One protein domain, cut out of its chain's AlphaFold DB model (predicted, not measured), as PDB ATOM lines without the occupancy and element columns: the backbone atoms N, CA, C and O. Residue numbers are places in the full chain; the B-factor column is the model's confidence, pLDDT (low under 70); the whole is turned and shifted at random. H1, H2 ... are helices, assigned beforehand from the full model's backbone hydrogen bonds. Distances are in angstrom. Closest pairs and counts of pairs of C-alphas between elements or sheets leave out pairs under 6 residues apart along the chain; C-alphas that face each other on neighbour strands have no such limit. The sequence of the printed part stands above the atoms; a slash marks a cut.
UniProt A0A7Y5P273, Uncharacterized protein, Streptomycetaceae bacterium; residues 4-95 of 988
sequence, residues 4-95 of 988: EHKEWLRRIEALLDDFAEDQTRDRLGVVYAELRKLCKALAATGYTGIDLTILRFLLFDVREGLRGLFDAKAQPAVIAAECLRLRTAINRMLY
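What this domain is: This is residues 4 to 95 of the 988 residues of an uncharacterized protein of Streptomycetaceae bacterium (UniProt A0A7Y5P273). Four helices stand side by side in an elongated bundle and make a four-sided ring, with H1 and H3 at one pair of opposite corners and H2 and H4 at the other. Tight turns join each helix to the next at alternate ends of the bundle, and H4 comes back beside H1 to close the ring, with H3 the more loosely joined corner. The printed part has 92 residues with four named helices in the order H1, H2, H3, H4 and no named strand, so the class is all helix. The whole is compact, with a radius of gyration of the C-alphas of 13.0 A, and the C-alphas span 41 by 22 by 21 A.

Where its parts are: The longest helix, H3, covers residues 50 to 71 and measures 30.7 A from first to last C-alpha. H2 before it covers residues 25 to 44 and measures 28.7 A. H4 after it covers residues 76 to 94 and measures 26.7 A, ending with C-alpha 94 at (263.674, 183.599, 322.609). H1 covers residues 4 to 21 and measures 26.2 A, beginning with C-alpha 4 at (266.707, 173.032, 326.266).

How they stand to each other: The four helices form a bundle, up and down, each running against the one before it in the chain. H3 touches H2 with residues 52 to 59 alone, at a shallow tilt of 11 degrees; the closest C-alphas, those of Leu 52 and Cys 39, are 7.2 A apart. H3 touches H4 with residues 62 to 69 alone, at a shallow tilt of 10 degrees; the closest C-alphas, those of Leu 69 and Ile 79, are 6.9 A apart. H1 and H2 touch at a shallow tilt of 14 degrees, and their closest C-alphas, those of Phe 19 and Arg 27, are 5.7 A apart. H1 and H4 touch and run opposite ways at a shallow tilt of 12 degrees, with the C-alphas of Ala 20 and Ala 80 the closest at 5.5 A. H1 and H2, H2 and H3, and H3 and H4 are helical hairpins. H1 and H3 are apart, and so are H2 and H4. In H1, H2 and H4 every O i to N i+4 pair is within hydrogen-bond range, and in H3 17 of 18 are.

The domain as a whole: The two C-alphas farthest apart, those of Gly 46 and Lys 73, are 40.9 A apart. The printed part has no cut, and the three links are tight. The mean pLDDT of the printed part is 76.0. Confidence is under 70 in residues 47 to 74, of which 50 to 71 belong to H3.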
ATOM      1  N   GLU A   4     265.797 173.757 327.161       87.50
ATOM      2  CA  GLU A   4     266.707 173.032 326.266       87.50
ATOM      3  C   GLU A   4     266.599 173.530 324.815       87.50
ATOM      4  O   GLU A   4     267.603 173.849 324.183       87.50
ATOM      5  N   HIS A   5     265.380 173.706 324.295       88.12
ATOM      6  CA  HIS A   5     265.175 174.268 322.958       88.12
ATOM      7  C   HIS A   5     265.612 175.737 322.864       88.12
ATOM      8  O   HIS A   5     266.061 176.177 321.804       88.12
ATOM      9  N   LYS A   6     265.467 176.513 323.946       87.88
ATOM     10  CA  LYS A   6     265.949 177.903 323.988       87.88
ATOM     11  C   LYS A   6     267.472 177.957 323.979       87.88
ATOM     12  O   LYS A   6     268.032 178.753 323.236       87.88
ATOM     13  N   GLU A   7     268.134 177.090 324.737       89.44
ATOM     14  CA  GLU A   7     269.592 176.975 324.712       89.44
ATOM     15  C   GLU A   7     270.096 176.560 323.326       89.44
ATOM     16  O   GLU A   7     271.081 177.094 322.819       89.44
ATOM     17  N   TRP A   8     269.347 175.698 322.641       91.56
ATOM     18  CA  TRP A   8     269.662 175.326 321.269       91.56
ATOM     19  C   TRP A   8     269.549 176.493 320.282       91.56
ATOM     20  O   TRP A   8     270.419 176.668 319.431       91.56
ATOM     21  N   LEU A   9     268.505 177.319 320.401       88.12
ATOM     22  CA  LEU A   9     268.374 178.536 319.599       88.12
ATOM     23  C   LEU A   9     269.506 179.535 319.877       88.12
ATOM     24  O   LEU A   9     270.021 180.109 318.922       88.12
ATOM     25  N   ARG A  10     269.940 179.696 321.138       92.12
ATOM     26  CA  ARG A  10     271.113 180.525 321.490       92.12
ATOM     27  C   ARG A  10     272.396 179.990 320.851       92.12
ATOM     28  O   ARG A  10     273.219 180.762 320.372       92.12
ATOM     29  N   ARG A  11     272.550 178.664 320.776       93.44
ATOM     30  CA  ARG A  11     273.676 178.032 320.075       93.44
ATOM     31  C   ARG A  11     273.654 178.313 318.573       93.44
ATOM     32  O   ARG A  11     274.698 178.581 317.994       93.44
ATOM     33  N   ILE A  12     272.481 178.246 317.942       90.81
ATOM     34  CA  ILE A  12     272.319 178.560 316.513       90.81
ATOM     35  C   ILE A  12     272.597 180.044 316.252       90.81
ATOM     36  O   ILE A  12     273.242 180.366 315.262       90.81
ATOM     37  N   GLU A  13     272.158 180.933 317.144       91.62
ATOM     38  CA  GLU A  13     272.489 182.360 317.095       91.62
ATOM     39  C   GLU A  13     274.008 182.597 317.138       91.62
ATOM     40  O   GLU A  13     274.527 183.261 316.247       91.62
ATOM     41  N   ALA A  14     274.732 181.974 318.074       92.12
ATOM     42  CA  ALA A  14     276.195 182.079 318.135       92.12
ATOM     43  C   ALA A  14     276.886 181.538 316.867       92.12
ATOM     44  O   ALA A  14     277.837 182.131 316.373       92.12
ATOM     45  N   LEU A  15     276.381 180.440 316.292       91.44
ATOM     46  CA  LEU A  15     276.913 179.890 315.039       91.44
ATOM     47  C   LEU A  15     276.652 180.796 313.823       91.44
ATOM     48  O   LEU A  15     277.418 180.753 312.862       91.44
ATOM     49  N   LEU A  16     275.576 181.588 313.844       88.12
ATOM     50  CA  LEU A  16     275.307 182.595 312.815       88.12
ATOM     51  C   LEU A  16     276.252 183.794 312.940       88.12
ATOM     52  O   LEU A  16     276.664 184.321 311.910       88.12
ATOM     53  N   ASP A  17     276.613 184.198 314.162       88.00
ATOM     54  CA  ASP A  17     277.624 185.239 314.387       88.00
ATOM     55  C   ASP A  17     279.015 184.749 313.920       88.00
ATOM     56  O   ASP A  17     279.656 185.429 313.120       88.00
ATOM     57  N   ASP A  18     279.418 183.521 314.281       88.38
ATOM     58  CA  ASP A  18     280.649 182.884 313.775       88.38
ATOM     59  C   ASP A  18     280.676 182.819 312.235       88.38
ATOM     60  O   ASP A  18     281.702 183.073 311.606       88.38
ATOM     61  N   PHE A  19     279.549 182.465 311.604       87.19
ATOM     62  CA  PHE A  19     279.449 182.389 310.144       87.19
ATOM     63  C   PHE A  19     279.500 183.770 309.474       87.19
ATOM     64  O   PHE A  19     280.032 183.900 308.371       87.19
ATOM     65  N   ALA A  20     278.957 184.808 310.114       85.19
ATOM     66  CA  ALA A  20     279.035 186.168 309.592       85.19
ATOM     67  C   ALA A  20     280.489 186.673 309.533       85.19
ATOM     68  O   ALA A  20     280.830 187.413 308.603       85.19
ATOM     69  N   GLU A  21     281.328 186.243 310.482       85.44
ATOM     70  CA  GLU A  21     282.766 186.535 310.539       85.44
ATOM     71  C   GLU A  21     283.594 185.646 309.591       85.44
ATOM     72  O   GLU A  21     284.494 186.146 308.913       85.44
ATOM     73  N   ASP A  22     283.266 184.353 309.497       83.56
ATOM     74  CA  ASP A  22     283.962 183.357 308.672       83.56
ATOM     75  C   ASP A  22     282.979 182.618 307.741       83.56
ATOM     76  O   ASP A  22     282.400 181.577 308.072       83.56
ATOM     77  N   GLN A  23     282.804 183.178 306.540       84.94
ATOM     78  CA  GLN A  23     281.774 182.818 305.553       84.94
ATOM     79  C   GLN A  23     282.109 181.542 304.760       84.94
ATOM     80  O   GLN A  23     281.913 181.456 303.544       84.94
ATOM     81  N   THR A  24     282.637 180.523 305.434       84.50
ATOM     82  CA  THR A  24     282.972 179.239 304.816       84.50
ATOM     83  C   THR A  24     281.760 178.316 304.729       84.50
ATOM     84  O   THR A  24     280.860 178.299 305.575       84.50
ATOM     85  N   ARG A  25     281.745 177.485 303.682       76.75
ATOM     86  CA  ARG A  25     280.689 176.487 303.453       76.75
ATOM     87  C   ARG A  25     280.571 175.488 304.611       76.75
ATOM     88  O   ARG A  25     279.470 175.027 304.907       76.75
ATOM     89  N   ASP A  26     281.683 175.204 305.285       83.81
ATOM     90  CA  ASP A  26     281.736 174.295 306.430       83.81
ATOM     91  C   ASP A  26     281.002 174.875 307.645       83.81
ATOM     92  O   ASP A  26     280.166 174.194 308.240       83.81
ATOM     93  N   ARG A  27     281.221 176.160 307.961       84.19
ATOM     94  CA  ARG A  27     280.517 176.868 309.046       84.19
ATOM     95  C   ARG A  27     279.013 176.925 308.804       84.19
ATOM     96  O   ARG A  27     278.228 176.615 309.701       84.19
ATOM     97  N   LEU A  28     278.610 177.195 307.565       81.38
ATOM     98  CA  LEU A  28     277.208 177.135 307.164       81.38
ATOM     99  C   LEU A  28     276.615 175.723 307.333       81.38
ATOM    100  O   LEU A  28     275.487 175.561 307.808       81.38
ATOM    101  N   GLY A  29     277.378 174.685 306.984       82.81
ATOM    102  CA  GLY A  29     276.993 173.291 307.208       82.81
ATOM    103  C   GLY A  29     276.692 172.986 308.680       82.81
ATOM    104  O   GLY A  29     275.715 172.290 308.976       82.81
ATOM    105  N   VAL A  30     277.470 173.560 309.604       89.19
ATOM    106  CA  VAL A  30     277.253 173.427 311.055       89.19
ATOM    107  C   VAL A  30     275.956 174.119 311.493       89.19
ATOM    108  O   VAL A  30     275.164 173.504 312.211       89.19
ATOM    109  N   VAL A  31     275.674 175.334 311.001       85.88
ATOM    110  CA  VAL A  31     274.410 176.053 311.277       85.88
ATOM    111  C   VAL A  31     273.195 175.217 310.846       85.88
ATOM    112  O   VAL A  31     272.255 175.031 311.625       85.88
ATOM    113  N   TYR A  32     273.221 174.635 309.640       82.62
ATOM    114  CA  TYR A  32     272.131 173.771 309.162       82.62
ATOM    115  C   TYR A  32     271.955 172.507 309.991       82.62
ATOM    116  O   TYR A  32     270.821 172.080 310.237       82.62
ATOM    117  N   ALA A  33     273.062 171.876 310.380       86.81
ATOM    118  CA  ALA A  33     273.017 170.659 311.171       86.81
ATOM    119  C   ALA A  33     272.307 170.914 312.507       86.81
ATOM    120  O   ALA A  33     271.421 170.143 312.878       86.81
ATOM    121  N   GLU A  34     272.625 172.018 313.186       90.31
ATOM    122  CA  GLU A  34     271.995 172.380 314.459       90.31
ATOM    123  C   GLU A  34     270.518 172.776 314.293       90.31
ATOM    124  O   GLU A  34     269.671 172.254 315.021       90.31
ATOM    125  N   LEU A  35     270.162 173.567 313.272       83.19
ATOM    126  CA  LEU A  35     268.758 173.889 312.957       83.19
ATOM    127  C   LEU A  35     267.915 172.633 312.690       83.19
ATOM    128  O   LEU A  35     266.792 172.496 313.183       83.19
ATOM    129  N   ARG A  36     268.458 171.670 311.935       83.88
ATOM    130  CA  ARG A  36     267.758 170.416 311.628       83.88
ATOM    131  C   ARG A  36     267.564 169.556 312.873       83.88
ATOM    132  O   ARG A  36     266.517 168.917 313.004       83.88
ATOM    133  N   LYS A  37     268.554 169.514 313.769       89.44
ATOM    134  CA  LYS A  37     268.431 168.791 315.039       89.44
ATOM    135  C   LYS A  37     267.378 169.446 315.943       89.44
ATOM    136  O   LYS A  37     266.526 168.720 316.452       89.44
ATOM    137  N   LEU A  38     267.338 170.779 316.027       86.44
ATOM    138  CA  LEU A  38     266.298 171.505 316.762       86.44
ATOM    139  C   LEU A  38     264.891 171.191 316.229       86.44
ATOM    140  O   LEU A  38     263.994 170.873 317.008       86.44
ATOM    141  N   CYS A  39     264.684 171.190 314.908       80.44
ATOM    142  CA  CYS A  39     263.387 170.819 314.331       80.44
ATOM    143  C   CYS A  39     262.972 169.378 314.648       80.44
ATOM    144  O   CYS A  39     261.784 169.119 314.847       80.44
ATOM    145  N   LYS A  40     263.925 168.440 314.695       84.19
ATOM    146  CA  LYS A  40     263.647 167.053 315.095       84.19
ATOM    147  C   LYS A  40     263.282 166.957 316.576       84.19
ATOM    148  O   LYS A  40     262.330 166.256 316.902       84.19
ATOM    149  N   ALA A  41     263.989 167.669 317.450       84.00
ATOM    150  CA  ALA A  41     263.709 167.672 318.885       84.00
ATOM    151  C   ALA A  41     262.360 168.326 319.222       84.00
ATOM    152  O   ALA A  41     261.580 167.784 320.005       84.00
ATOM    153  N   LEU A  42     262.014 169.424 318.545       79.00
ATOM    154  CA  LEU A  42     260.697 170.046 318.679       79.00
ATOM    155  C   LEU A  42     259.580 169.110 318.197       79.00
ATOM    156  O   LEU A  42     258.575 168.956 318.886       79.00
ATOM    157  N   ALA A  43     259.777 168.408 317.076       77.38
ATOM    158  CA  ALA A  43     258.817 167.405 316.611       77.38
ATOM    159  C   ALA A  43     258.655 166.247 317.612       77.38
ATOM    160  O   ALA A  43     257.537 165.801 317.862       77.38
ATOM    161  N   ALA A  44     259.754 165.788 318.218       79.75
ATOM    162  CA  ALA A  44     259.742 164.708 319.204       79.75
ATOM    163  C   ALA A  44     259.057 165.099 320.525       79.75
ATOM    164  O   ALA A  44     258.499 164.240 321.201       79.75
ATOM    165  N   THR A  45     259.046 166.386 320.877       76.31
ATOM    166  CA  THR A  45     258.358 166.910 322.074       76.31
ATOM    167  C   THR A  45     256.885 167.259 321.832       76.31
ATOM    168  O   THR A  45     256.240 167.852 322.694       76.31
ATOM    169  N   GLY A  46     256.327 166.865 320.681       70.00
ATOM    170  CA  GLY A  46     254.901 166.990 320.380       70.00
ATOM    171  C   GLY A  46     254.485 168.324 319.760       70.00
ATOM    172  O   GLY A  46     253.291 168.539 319.552       70.00
ATOM    173  N   TYR A  47     255.429 169.207 319.405       67.88
ATOM    174  CA  TYR A  47     255.097 170.339 318.538       67.88
ATOM    175  C   TYR A  47     254.648 169.793 317.174       67.88
ATOM    176  O   TYR A  47     255.373 169.042 316.525       67.88
ATOM    177  N   THR A  48     253.445 170.152 316.723       59.53
ATOM    178  CA  THR A  48     252.943 169.832 315.376       59.53
ATOM    179  C   THR A  48     252.187 171.033 314.808       59.53
ATOM    180  O   THR A  48     251.690 171.874 315.554       59.53
ATOM    181  N   GLY A  49     252.130 171.159 313.479       60.53
ATOM    182  CA  GLY A  49     251.420 172.264 312.823       60.53
ATOM    183  C   GLY A  49     252.210 173.580 312.773       60.53
ATOM    184  O   GLY A  49     253.397 173.572 312.452       60.53
ATOM    185  N   ILE A  50     251.531 174.708 313.028       46.34
ATOM    186  CA  ILE A  50     251.975 176.081 312.702       46.34
ATOM    187  C   ILE A  50     253.358 176.425 313.266       46.34
ATOM    188  O   ILE A  50     254.180 176.936 312.516       46.34
ATOM    189  N   ASP A  51     253.664 176.084 314.518       53.59
ATOM    190  CA  ASP A  51     254.969 176.404 315.122       53.59
ATOM    191  C   ASP A  51     256.130 175.685 314.415       53.59
ATOM    192  O   ASP A  51     257.197 176.256 314.180       53.59
ATOM    193  N   LEU A  52     255.906 174.433 314.006       59.00
ATOM    194  CA  LEU A  52     256.887 173.635 313.272       59.00
ATOM    195  C   LEU A  52     256.947 174.038 311.796       59.00
ATOM    196  O   LEU A  52     257.999 173.927 311.173       59.00
ATOM    197  N   THR A  53     255.842 174.546 311.252       55.47
ATOM    198  CA  THR A  53     255.765 175.137 309.915       55.47
ATOM    199  C   THR A  53     256.501 176.473 309.859       55.47
ATOM    200  O   THR A  53     257.290 176.649 308.944       55.47
ATOM    201  N   ILE A  54     256.358 177.362 310.849       58.16
ATOM    202  CA  ILE A  54     257.121 178.618 310.957       58.16
ATOM    203  C   ILE A  54     258.618 178.321 311.049       58.16
ATOM    204  O   ILE A  54     259.407 178.933 310.339       58.16
ATOM    205  N   LEU A  55     259.014 177.328 311.849       59.28
ATOM    206  CA  LEU A  55     260.409 176.890 311.933       59.28
ATOM    207  C   LEU A  55     260.918 176.241 310.644       59.28
ATOM    208  O   LEU A  55     262.068 176.457 310.280       59.28
ATOM    209  N   ARG A  56     260.083 175.474 309.932       64.62
ATOM    210  CA  ARG A  56     260.416 174.908 308.612       64.62
ATOM    211  C   ARG A  56     260.492 175.977 307.524       64.62
ATOM    212  O   ARG A  56     261.340 175.844 306.652       64.62
ATOM    213  N   PHE A  57     259.662 177.016 307.595       59.97
ATOM    214  CA  PHE A  57     259.734 178.198 306.735       59.97
ATOM    215  C   PHE A  57     260.989 179.003 307.028       59.97
ATOM    216  O   PHE A  57     261.706 179.324 306.099       59.97
ATOM    217  N   LEU A  58     261.333 179.224 308.298       59.66
ATOM    218  CA  LEU A  58     262.625 179.793 308.678       59.66
ATOM    219  C   LEU A  58     263.777 178.943 308.135       59.66
ATOM    220  O   LEU A  58     264.697 179.485 307.552       59.66
ATOM    221  N   LEU A  59     263.709 177.614 308.237       63.34
ATOM    222  CA  LEU A  59     264.716 176.710 307.666       63.34
ATOM    223  C   LEU A  59     264.791 176.777 306.138       63.34
ATOM    224  O   LEU A  59     265.873 176.624 305.582       63.34
ATOM    225  N   PHE A  60     263.656 176.972 305.471       67.00
ATOM    226  CA  PHE A  60     263.566 177.137 304.025       67.00
ATOM    227  C   PHE A  60     264.113 178.501 303.587       67.00
ATOM    228  O   PHE A  60     264.946 178.544 302.692       67.00
ATOM    229  N   ASP A  61     263.752 179.581 304.274       61.09
ATOM    230  CA  ASP A  61     264.247 180.939 304.038       61.09
ATOM    231  C   ASP A  61     265.751 181.048 304.314       61.09
ATOM    232  O   ASP A  61     266.478 181.640 303.525       61.09
ATOM    233  N   VAL A  62     266.236 180.429 305.397       60.16
ATOM    234  CA  VAL A  62     267.671 180.266 305.689       60.16
ATOM    235  C   VAL A  62     268.334 179.506 304.539       60.16
ATOM    236  O   VAL A  62     269.386 179.916 304.059       60.16
ATOM    237  N   ARG A  63     267.698 178.423 304.064       65.38
ATOM    238  CA  ARG A  63     268.206 177.571 302.983       65.38
ATOM    239  C   ARG A  63     268.338 178.282 301.649       65.38
ATOM    240  O   ARG A  63     269.388 178.173 301.021       65.38
ATOM    241  N   GLU A  64     267.295 178.972 301.221       62.69
ATOM    242  CA  GLU A  64     267.247 179.665 299.937       62.69
ATOM    243  C   GLU A  64     268.035 180.977 299.986       62.69
ATOM    244  O   GLU A  64     268.825 181.245 299.080       62.69
ATOM    245  N   GLY A  65     267.934 181.726 301.091       61.47
ATOM    246  CA  GLY A  65     268.720 182.935 301.325       61.47
ATOM    247  C   GLY A  65     270.221 182.654 301.298       61.47
ATOM    248  O   GLY A  65     270.956 183.322 300.581       61.47
ATOM    249  N   LEU A  66     270.689 181.612 301.994       60.53
ATOM    250  CA  LEU A  66     272.117 181.274 302.039       60.53
ATOM    251  C   LEU A  66     272.595 180.495 300.801       60.53
ATOM    252  O   LEU A  66     273.768 180.606 300.458       60.53
ATOM    253  N   ARG A  67     271.732 179.758 300.080       61.53
ATOM    254  CA  ARG A  67     272.086 179.178 298.764       61.53
ATOM    255  C   ARG A  67     272.335 180.255 297.714       61.53
ATOM    256  O   ARG A  67     273.358 180.199 297.036       61.53
ATOM    257  N   GLY A  68     271.464 181.265 297.645       60.19
ATOM    258  CA  GLY A  68     271.648 182.408 296.746       60.19
ATOM    259  C   GLY A  68     272.945 183.183 297.008       60.19
ATOM    260  O   GLY A  68     273.499 183.785 296.090       60.19
ATOM    261  N   LEU A  69     273.473 183.117 298.235       58.91
ATOM    262  CA  LEU A  69     274.721 183.769 298.639       58.91
ATOM    263  C   LEU A  69     275.998 183.011 298.225       58.91
ATOM    264  O   LEU A  69     277.059 183.625 298.209       58.91
ATOM    265  N   PHE A  70     275.910 181.722 297.862       60.75
ATOM    266  CA  PHE A  70     277.046 180.936 297.343       60.75
ATOM    267  C   PHE A  70     277.011 180.736 295.820       60.75
ATOM    268  O   PHE A  70     278.070 180.559 295.219       60.75
ATOM    269  N   ASP A  71     275.831 180.800 295.194       58.78
ATOM    270  CA  ASP A  71     275.696 180.745 293.727       58.78
ATOM    271  C   ASP A  71     275.975 182.106 293.056       58.78
ATOM    272  O   ASP A  71     276.314 182.172 291.873       58.78
ATOM    273  N   ALA A  72     275.917 183.202 293.818       50.62
ATOM    274  CA  ALA A  72     276.353 184.527 293.393       50.62
ATOM    275  C   ALA A  72     277.620 184.944 294.155       50.62
ATOM    276  O   ALA A  72     277.792 184.604 295.321       50.62
ATOM    277  N   LYS A  73     278.486 185.755 293.534       57.47
ATOM    278  CA  LYS A  73     279.558 186.504 294.222       57.47
ATOM    279  C   LYS A  73     278.952 187.569 295.155       57.47
ATOM    280  O   LYS A  73     279.133 188.767 294.934       57.47
ATOM    281  N   ALA A  74     278.150 187.159 296.130       61.38
ATOM    282  CA  ALA A  74     277.477 188.061 297.042       61.38
ATOM    283  C   ALA A  74     278.519 188.790 297.897       61.38
ATOM    284  O   ALA A  74     279.486 188.202 298.378       61.38
ATOM    285  N   GLN A  75     278.346 190.102 298.051       72.94
ATOM    286  CA  GLN A  75     279.261 190.902 298.855       72.94
ATOM    287  C   GLN A  75     279.083 190.561 300.347       72.94
ATOM    288  O   GLN A  75     277.942 190.359 300.774       72.94
ATOM    289  N   PRO A  76     280.155 190.585 301.167       75.62
ATOM    290  CA  PRO A  76     280.091 190.282 302.603       75.62
ATOM    291  C   PRO A  76     279.001 191.048 303.373       75.62
ATOM    292  O   PRO A  76     278.438 190.530 304.332       75.62
ATOM    293  N   ALA A  77     278.646 192.256 302.919       74.38
ATOM    294  CA  ALA A  77     277.580 193.073 303.498       74.38
ATOM    295  C   ALA A  77     276.175 192.451 303.363       74.38
ATOM    296  O   ALA A  77     275.355 192.591 304.269       74.38
ATOM    297  N   VAL A  78     275.894 191.747 302.261       74.81
ATOM    298  CA  VAL A  78     274.600 191.075 302.040       74.81
ATOM    299  C   VAL A  78     274.481 189.858 302.958       74.81
ATOM    300  O   VAL A  78     273.437 189.642 303.569       74.81
ATOM    301  N   ILE A  79     275.581 189.118 303.127       74.44
ATOM    302  CA  ILE A  79     275.657 187.965 304.032       74.44
ATOM    303  C   ILE A  79     275.455 188.418 305.485       74.44
ATOM    304  O   ILE A  79     274.650 187.829 306.207       74.44
ATOM    305  N   ALA A  80     276.102 189.513 305.896       77.94
ATOM    306  CA  ALA A  80     275.934 190.087 307.230       77.94
ATOM    307  C   ALA A  80     274.494 190.573 307.495       77.94
ATOM    308  O   ALA A  80     273.951 190.338 308.578       77.94
ATOM    309  N   ALA A  81     273.848 191.213 306.512       78.44
ATOM    310  CA  ALA A  81     272.461 191.667 306.628       78.44
ATOM    311  C   ALA A  81     271.481 190.494 306.796       78.44
ATOM    312  O   ALA A  81     270.557 190.562 307.611       78.44
ATOM    313  N   GLU A  82     271.711 189.398 306.075       78.06
ATOM    314  CA  GLU A  82     270.858 188.217 306.154       78.06
ATOM    315  C   GLU A  82     271.060 187.448 307.469       78.06
ATOM    316  O   GLU A  82     270.083 187.073 308.122       78.06
ATOM    317  N   CYS A  83     272.305 187.322 307.947       81.12
ATOM    318  CA  CYS A  83     272.589 186.778 309.282       81.12
ATOM    319  C   CYS A  83     271.906 187.606 310.384       81.12
ATOM    320  O   CYS A  83     271.297 187.048 311.299       81.12
ATOM    321  N   LEU A  84     271.906 188.939 310.262       82.44
ATOM    322  CA  LEU A  84     271.214 189.837 311.191       82.44
ATOM    323  C   LEU A  84     269.685 189.657 311.162       82.44
ATOM    324  O   LEU A  84     269.039 189.682 312.219       82.44
ATOM    325  N   ARG A  85     269.091 189.459 309.978       82.44
ATOM    326  CA  ARG A  85     267.653 189.172 309.823       82.44
ATOM    327  C   ARG A  85     267.279 187.887 310.558       82.44
ATOM    328  O   ARG A  85     266.328 187.879 311.343       82.44
ATOM    329  N   LEU A  86     268.065 186.832 310.362       75.88
ATOM    330  CA  LEU A  86     267.868 185.531 311.002       75.88
ATOM    331  C   LEU A  86     268.042 185.605 312.519       75.88
ATOM    332  O   LEU A  86     267.184 185.128 313.263       75.88
ATOM    333  N   ARG A  87     269.078 186.303 312.990       82.44
ATOM    334  CA  ARG A  87     269.285 186.577 314.415       82.44
ATOM    335  C   ARG A  87     268.100 187.312 315.036       82.44
ATOM    336  O   ARG A  87     267.675 187.008 316.150       82.44
ATOM    337  N   THR A  88     267.527 188.271 314.313       79.25
ATOM    338  CA  THR A  88     266.348 189.020 314.771       79.25
ATOM    339  C   THR A  88     265.126 188.110 314.909       79.25
ATOM    340  O   THR A  88     264.378 188.231 315.881       79.25
ATOM    341  N   ALA A  89     264.930 187.172 313.980       76.31
ATOM    342  CA  ALA A  89     263.858 186.186 314.067       76.31
ATOM    343  C   ALA A  89     264.050 185.233 315.261       76.31
ATOM    344  O   ALA A  89     263.116 185.049 316.043       76.31
ATOM    345  N   ILE A  90     265.267 184.713 315.468       81.12
ATOM    346  CA  ILE A  90     265.603 183.846 316.612       81.12
ATOM    347  C   ILE A  90     265.377 184.581 317.941       81.12
ATOM    348  O   ILE A  90     264.729 184.051 318.845       81.12
ATOM    349  N   ASN A  91     265.811 185.838 318.049       80.31
ATOM    350  CA  ASN A  91     265.612 186.641 319.257       80.31
ATOM    351  C   ASN A  91     264.138 186.890 319.587       80.31
ATOM    352  O   ASN A  91     263.759 186.871 320.759       80.31
ATOM    353  N   ARG A  92     263.284 187.086 318.575       78.12
ATOM    354  CA  ARG A  92     261.829 187.210 318.782       78.12
ATOM    355  C   ARG A  92     261.225 185.925 319.349       78.12
ATOM    356  O   ARG A  92     260.302 186.007 320.155       78.12
ATOM    357  N   MET A  93     261.765 184.764 318.976       75.19
ATOM    358  CA  MET A  93     261.350 183.474 319.532       75.19
ATOM    359  C   MET A  93     261.859 183.261 320.965       75.19
ATOM    360  O   MET A  93     261.137 182.711 321.795       75.19
ATOM    361  N   LEU A  94     263.081 183.713 321.273       80.25
ATOM    362  CA  LEU A  94     263.674 183.599 322.609       80.25
ATOM    363  C   LEU A  94     263.037 184.555 323.632       80.25
ATOM    364  O   LEU A  94     262.865 184.179 324.794       80.25
ATOM    365  N   TYR A  95     262.667 185.769 323.210       81.50
ATOM    366  CA  TYR A  95     262.242 186.855 324.103       81.50
ATOM    367  C   TYR A  95     260.960 187.573 323.629       81.50
ATOM    368  O   TYR A  95     260.976 188.792 323.424       81.50
TER     369      TYR A  95